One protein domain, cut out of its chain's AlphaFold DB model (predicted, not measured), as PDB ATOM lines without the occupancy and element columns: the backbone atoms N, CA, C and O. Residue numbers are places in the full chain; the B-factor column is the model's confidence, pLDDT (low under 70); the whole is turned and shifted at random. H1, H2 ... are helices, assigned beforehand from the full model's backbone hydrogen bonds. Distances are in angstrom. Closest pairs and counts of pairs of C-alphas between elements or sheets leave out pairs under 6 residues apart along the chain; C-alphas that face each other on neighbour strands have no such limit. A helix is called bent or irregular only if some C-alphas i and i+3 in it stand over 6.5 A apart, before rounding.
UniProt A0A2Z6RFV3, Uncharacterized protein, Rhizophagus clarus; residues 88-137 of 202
ATOM      1  N   ILE A  88     206.965 257.023 294.921       87.44
ATOM      2  CA  ILE A  88     206.775 256.658 293.512       87.44
ATOM      3  C   ILE A  88     206.904 257.911 292.644       87.44
ATOM      4  O   ILE A  88     207.682 257.904 291.689       87.44
ATOM      5  N   LYS A  89     206.216 259.000 293.004       89.06
ATOM      6  CA  LYS A  89     206.261 260.274 292.276       89.06
ATOM      7  C   LYS A  89     207.669 260.876 292.231       89.06
ATOM      8  O   LYS A  89     208.151 261.239 291.162       89.06
ATOM      9  N   LYS A  90     208.375 260.926 293.364       89.38
ATOM     10  CA  LYS A  90     209.772 261.401 293.408       89.38
ATOM     11  C   LYS A  90     210.681 260.570 292.502       89.38
ATOM     12  O   LYS A  90     211.534 261.107 291.795       89.38
ATOM     13  N   GLU A  91     210.499 259.253 292.504       88.19
ATOM     14  CA  GLU A  91     211.305 258.340 291.700       88.19
ATOM     15  C   GLU A  91     211.013 258.467 290.197       88.19
ATOM     16  O   GLU A  91     211.943 258.450 289.388       88.19
ATOM     17  N   THR A  92     209.750 258.630 289.797       86.88
ATOM     18  CA  THR A  92     209.383 258.847 288.389       86.88
ATOM     19  C   THR A  92     209.891 260.190 287.878       86.88
ATOM     20  O   THR A  92     210.472 260.240 286.791       86.88
ATOM     21  N   GLU A  93     209.784 261.257 288.671       89.06
ATOM     22  CA  GLU A  93     210.361 262.568 288.351       89.06
ATOM     23  C   GLU A  93     211.884 262.486 288.183       89.06
ATOM     24  O   GLU A  93     212.440 263.000 287.207       89.06
ATOM     25  N   ARG A  94     212.573 261.772 289.081       86.94
ATOM     26  CA  ARG A  94     214.019 261.530 288.990       86.94
ATOM     27  C   ARG A  94     214.388 260.774 287.711       86.94
ATOM     28  O   ARG A  94     215.302 261.188 286.996       86.94
ATOM     29  N   LYS A  95     213.672 259.690 287.390       87.56
ATOM     30  CA  LYS A  95     213.873 258.913 286.152       87.56
ATOM     31  C   LYS A  95     213.636 259.765 284.907       87.56
ATOM     32  O   LYS A  95     214.426 259.687 283.967       87.56
ATOM     33  N   HIS A  96     212.606 260.608 284.913       87.25
ATOM     34  CA  HIS A  96     212.300 261.515 283.811       87.25
ATOM     35  C   HIS A  96     213.433 262.518 283.565       87.25
ATOM     36  O   HIS A  96     213.941 262.607 282.446       87.25
ATOM     37  N   ARG A  97     213.903 263.198 284.620       84.38
ATOM     38  CA  ARG A  97     215.041 264.131 284.543       84.38
ATOM     39  C   ARG A  97     216.310 263.441 284.033       84.38
ATOM     40  O   ARG A  97     217.009 263.976 283.173       84.38
ATOM     41  N   ASN A  98     216.592 262.230 284.514       85.88
ATOM     42  CA  ASN A  98     217.746 261.447 284.065       85.88
ATOM     43  C   ASN A  98     217.641 261.038 282.592       85.88
ATOM     44  O   ASN A  98     218.633 261.111 281.865       85.88
ATOM     45  N   SER A  99     216.448 260.645 282.143       86.00
ATOM     46  CA  SER A  99     216.185 260.305 280.745       86.00
ATOM     47  C   SER A  99     216.416 261.507 279.829       86.00
ATOM     48  O   SER A  99     217.219 261.424 278.903       86.00
ATOM     49  N   GLN A 100     215.829 262.665 280.149       84.56
ATOM     50  CA  GLN A 100     216.041 263.903 279.388       84.56
ATOM     51  C   GLN A 100     217.526 264.280 279.293       84.56
ATOM     52  O   GLN A 100     218.027 264.615 278.218       84.56
ATOM     53  N   ARG A 101     218.255 264.179 280.411       83.44
ATOM     54  CA  ARG A 101     219.697 264.445 280.454       83.44
ATOM     55  C   ARG A 101     220.484 263.473 279.568       83.44
ATOM     56  O   ARG A 101     221.377 263.900 278.839       83.44
ATOM     57  N   SER A 102     220.140 262.187 279.603       85.19
ATOM     58  CA  SER A 102     220.738 261.160 278.742       85.19
ATOM     59  C   SER A 102     220.485 261.447 277.260       85.19
ATOM     60  O   SER A 102     221.424 261.461 276.463       85.19
ATOM     61  N   GLU A 103     219.251 261.785 276.890       86.62
ATOM     62  CA  GLU A 103     218.888 262.127 275.513       86.62
ATOM     63  C   GLU A 103     219.654 263.352 274.993       86.62
ATOM     64  O   GLU A 103     220.142 263.347 273.862       86.62
ATOM     65  N   LYS A 104     219.869 264.378 275.821       83.62
ATOM     66  CA  LYS A 104     220.705 265.534 275.450       83.62
ATOM     67  C   LYS A 104     222.169 265.169 275.217       83.62
ATOM     68  O   LYS A 104     222.783 265.675 274.277       83.62
ATOM     69  N   ARG A 105     222.743 264.288 276.043       85.25
ATOM     70  CA  ARG A 105     224.101 263.758 275.818       85.25
ATOM     71  C   ARG A 105     224.182 263.016 274.488       85.25
ATOM     72  O   ARG A 105     225.071 263.311 273.696       85.25
ATOM     73  N   LYS A 106     223.216 262.137 274.200       88.75
ATOM     74  CA  LYS A 106     223.148 261.418 272.918       88.75
ATOM     75  C   LYS A 106     223.055 262.374 271.731       88.75
ATOM     76  O   LYS A 106     223.824 262.231 270.787       88.75
ATOM     77  N   LYS A 107     222.165 263.373 271.791       88.62
ATOM     78  CA  LYS A 107     222.002 264.376 270.725       88.62
ATOM     79  C   LYS A 107     223.294 265.145 270.461       88.62
ATOM     80  O   LYS A 107     223.699 265.234 269.313       88.62
ATOM     81  N   ARG A 108     223.977 265.633 271.500       86.31
ATOM     82  CA  ARG A 108     225.250 266.356 271.331       86.31
ATOM     83  C   ARG A 108     226.371 265.478 270.820       86.31
ATOM     84  O   ARG A 108     227.074 265.905 269.918       86.31
ATOM     85  N   SER A 109     226.510 264.268 271.358       89.75
ATOM     86  CA  SER A 109     227.480 263.295 270.849       89.75
ATOM     87  C   SER A 109     227.265 263.072 269.352       89.75
ATOM     88  O   SER A 109     228.195 263.203 268.563       89.75
ATOM     89  N   LYS A 110     226.006 262.875 268.938       92.19
ATOM     90  CA  LYS A 110     225.633 262.757 267.527       92.19
ATOM     91  C   LYS A 110     225.988 264.014 266.725       92.19
ATOM     92  O   LYS A 110     226.610 263.888 265.680       92.19
ATOM     93  N   THR A 111     225.644 265.208 267.206       91.19
ATOM     94  CA  THR A 111     225.956 266.472 266.518       91.19
ATOM     95  C   THR A 111     227.460 266.696 266.381       91.19
ATOM     96  O   THR A 111     227.923 266.976 265.285       91.19
ATOM     97  N   ILE A 112     228.234 266.535 267.455       89.69
ATOM     98  CA  ILE A 112     229.690 266.729 267.433       89.69
ATOM     99  C   ILE A 112     230.348 265.701 266.514       89.69
ATOM    100  O   ILE A 112     231.196 266.072 265.712       89.69
ATOM    101  N   ASN A 113     229.932 264.434 266.567       91.50
ATOM    102  CA  ASN A 113     230.445 263.411 265.655       91.50
ATOM    103  C   ASN A 113     230.106 263.737 264.195       91.50
ATOM    104  O   ASN A 113     230.963 263.600 263.329       91.50
ATOM    105  N   ASN A 114     228.896 264.230 263.917       93.19
ATOM    106  CA  ASN A 114     228.524 264.672 262.575       93.19
ATOM    107  C   ASN A 114     229.393 265.848 262.099       93.19
ATOM    108  O   ASN A 114     229.868 265.819 260.970       93.19
ATOM    109  N   LEU A 115     229.634 266.856 262.945       92.19
ATOM    110  CA  LEU A 115     230.477 268.007 262.594       92.19
ATOM    111  C   LEU A 115     231.946 267.612 262.394       92.19
ATOM    112  O   LEU A 115     232.596 268.135 261.494       92.19
ATOM    113  N   LYS A 116     232.452 266.645 263.171       89.62
ATOM    114  CA  LYS A 116     233.774 266.045 262.939       89.62
ATOM    115  C   LYS A 116     233.842 265.354 261.581       89.62
ATOM    116  O   LYS A 116     234.793 265.574 260.848       89.62
ATOM    117  N   ASN A 117     232.823 264.572 261.226       92.19
ATOM    118  CA  ASN A 117     232.767 263.891 259.930       92.19
ATOM    119  C   ASN A 117     232.684 264.873 258.750       92.19
ATOM    120  O   ASN A 117     233.183 264.574 257.672       92.19
ATOM    121  N   LEU A 118     232.054 266.035 258.952       94.25
ATOM    122  CA  LEU A 118     231.963 267.106 257.958       94.25
ATOM    123  C   LEU A 118     233.212 268.002 257.907       94.25
ATOM    124  O   LEU A 118     233.246 268.920 257.094       94.25
ATOM    125  N   ASN A 119     234.224 267.746 258.748       90.25
ATOM    126  CA  ASN A 119     235.415 268.587 258.909       90.25
ATOM    127  C   ASN A 119     235.069 270.067 259.150       90.25
ATOM    128  O   ASN A 119     235.634 270.964 258.525       90.25
ATOM    129  N   ASP A 120     234.116 270.326 260.050       92.19
ATOM    130  CA  ASP A 120     233.715 271.690 260.390       92.19
ATOM    131  C   ASP A 120     234.902 272.496 260.974       92.19
ATOM    132  O   ASP A 120     235.535 272.052 261.945       92.19
ATOM    133  N   PRO A 121     235.201 273.696 260.436       91.69
ATOM    134  CA  PRO A 121     236.388 274.470 260.802       91.69
ATOM    135  C   PRO A 121     236.348 275.037 262.228       91.69
ATOM    136  O   PRO A 121     237.384 275.466 262.734       91.69
ATOM    137  N   LEU A 122     235.188 275.083 262.894       88.19
ATOM    138  CA  LEU A 122     235.079 275.495 264.295       88.19
ATOM    139  C   LEU A 122     235.327 274.316 265.231       88.19
ATOM    140  O   LEU A 122     236.060 274.463 266.205       88.19
ATOM    141  N   ILE A 123     234.759 273.146 264.930       89.31
ATOM    142  CA  ILE A 123     234.967 271.937 265.741       89.31
ATOM    143  C   ILE A 123     236.410 271.440 265.649       89.31
ATOM    144  O   ILE A 123     236.940 270.954 266.644       89.31
ATOM    145  N   GLN A 124     237.070 271.619 264.503       88.50
ATOM    146  CA  GLN A 124     238.471 271.238 264.309       88.50
ATOM    147  C   GLN A 124     239.454 272.022 265.197       88.50
ATOM    148  O   GLN A 124     240.546 271.534 265.472       88.50
ATOM    149  N   LYS A 125     239.077 273.220 265.667       91.94
ATOM    150  CA  LYS A 125     239.925 274.038 266.551       91.94
ATOM    151  C   LYS A 125     240.069 273.456 267.952       91.94
ATOM    152  O   LYS A 125     241.023 273.801 268.639       91.94
ATOM    153  N   PHE A 126     239.130 272.612 268.369       88.00
ATOM    154  CA  PHE A 126     239.140 272.001 269.690       88.00
ATOM    155  C   PHE A 126     239.785 270.622 269.632       88.00
ATOM    156  O   PHE A 126     239.483 269.807 268.752       88.00
ATOM    157  N   SER A 127     240.640 270.325 270.608       87.38
ATOM    158  CA  SER A 127     241.223 268.992 270.726       87.38
ATOM    159  C   SER A 127     240.159 267.960 271.120       87.38
ATOM    160  O   SER A 127     239.101 268.264 271.682       87.38
ATOM    161  N   ASN A 128     240.432 266.680 270.858       85.94
ATOM    162  CA  ASN A 128     239.533 265.612 271.298       85.94
ATOM    163  C   ASN A 128     239.371 265.578 272.826       85.94
ATOM    164  O   ASN A 128     238.329 265.140 273.308       85.94
ATOM    165  N   GLU A 129     240.379 266.027 273.568       86.88
ATOM    166  CA  GLU A 129     240.375 266.105 275.028       86.88
ATOM    167  C   GLU A 129     239.464 267.222 275.537       86.88
ATOM    168  O   GLU A 129     238.710 266.993 276.478       86.88
ATOM    169  N   GLU A 130     239.429 268.370 274.859       86.50
ATOM    170  CA  GLU A 130     238.541 269.494 275.185       86.50
ATOM    171  C   GLU A 130     237.075 269.215 274.832       86.50
ATOM    172  O   GLU A 130     236.157 269.639 275.535       86.50
ATOM    173  N   LEU A 131     236.824 268.453 273.763       86.12
ATOM    174  CA  LEU A 131     235.463 268.095 273.351       86.12
ATOM    175  C   LEU A 131     234.847 266.980 274.211       86.12
ATOM    176  O   LEU A 131     233.622 266.888 274.314       86.12
ATOM    177  N   ARG A 132     235.666 266.122 274.833       84.75
ATOM    178  CA  ARG A 132     235.205 265.025 275.706       84.75
ATOM    179  C   ARG A 132     234.278 265.490 276.835       84.75
ATOM    180  O   ARG A 132     233.165 264.961 276.883       84.75
ATOM    181  N   PRO A 133     234.649 266.454 277.697       86.06
ATOM    182  CA  PRO A 133     233.790 266.888 278.797       86.06
ATOM    183  C   PRO A 133     232.463 267.480 278.304       86.06
ATOM    184  O   PRO A 133     231.413 267.221 278.887       86.06
ATOM    185  N   ILE A 134     232.457 268.173 277.160       81.94
ATOM    186  CA  ILE A 134     231.236 268.728 276.549       81.94
ATOM    187  C   ILE A 134     230.251 267.612 276.146       81.94
ATOM    188  O   ILE A 134     229.027 267.773 276.244       81.94
ATOM    189  N   ILE A 135     230.774 266.460 275.714       81.56
ATOM    190  CA  ILE A 135     229.984 265.289 275.318       81.56
ATOM    191  C   ILE A 135     229.487 264.509 276.547       81.56
ATOM    192  O   ILE A 135     228.341 264.040 276.554       81.56
ATOM    193  N   THR A 136     230.328 264.343 277.572       80.12
ATOM    194  CA  THR A 136     230.116 263.361 278.649       80.12
ATOM    195  C   THR A 136     229.665 263.964 279.983       80.12
ATOM    196  O   THR A 136     228.802 263.383 280.656       80.12
ATOM    197  N   GLU A 137     230.215 265.106 280.387       81.00
ATOM    198  CA  GLU A 137     230.118 265.626 281.752       81.00
ATOM    199  C   GLU A 137     228.909 266.518 281.977       81.00
ATOM    200  O   GLU A 137     228.659 267.446 281.224       81.00
TER     201      GLU A 137
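Overview. This is residues 88 to 137 of the 202 residues of an uncharacterized protein of Rhizophagus clarus (UniProt A0A2Z6RFV3). Picture a lopsided helical hairpin: one long helix, H1, and a short one, H2, which folds back beside the later part of H1 after a looping link. The first part of H1, residues 88 to 101, sticks out as a bare arm and makes much of the length. The printed part has 50 residues, with two named helices in the order H1, H2 and no named strand; the class is all helix. It is only just loose, close to extended, with a radius of gyration of the C-alphas of 14.6 A and spans of 47 by 18 by 11 A.

Arrangement. Begin with H1, residues 88 to 117, and look at its residues 105 to 109, with which alone it touches H2, residues 128 to 136. The closest C-alphas of the two are those of Ser 109 and Ile 135, 5.5 A apart. The two helices form a hairpin and run opposite ways at a shallow tilt of 28 degrees. In H1 every O i to N i+4 pair is within hydrogen-bond range; in H2 3 of 5 are. H2 is irregular, but only just: C-alphas 130 and 133 are 6.51 A apart.

Along the chain. Find C-alpha 88 at (206.775, 256.658, 293.512); from there H1 runs 43.1 A to C-alpha 117 at (232.767, 263.891, 259.930). H2 begins at C-alpha 128 and ends at C-alpha 136, at (230.116, 263.361, 278.649).

Size, cuts and confidence. The two C-alphas farthest apart are those of Ile 88 and Pro 121, at 47.6 A. Look also at residues 125 to 130, of which 128 to 130 belong to H2: they stand free, as do residues 88 to 101 of H1. The 10 residues between H1 and H2 are a short link. The printed part has no cut, its mean pLDDT is 87.7, and no printed residue is under 70.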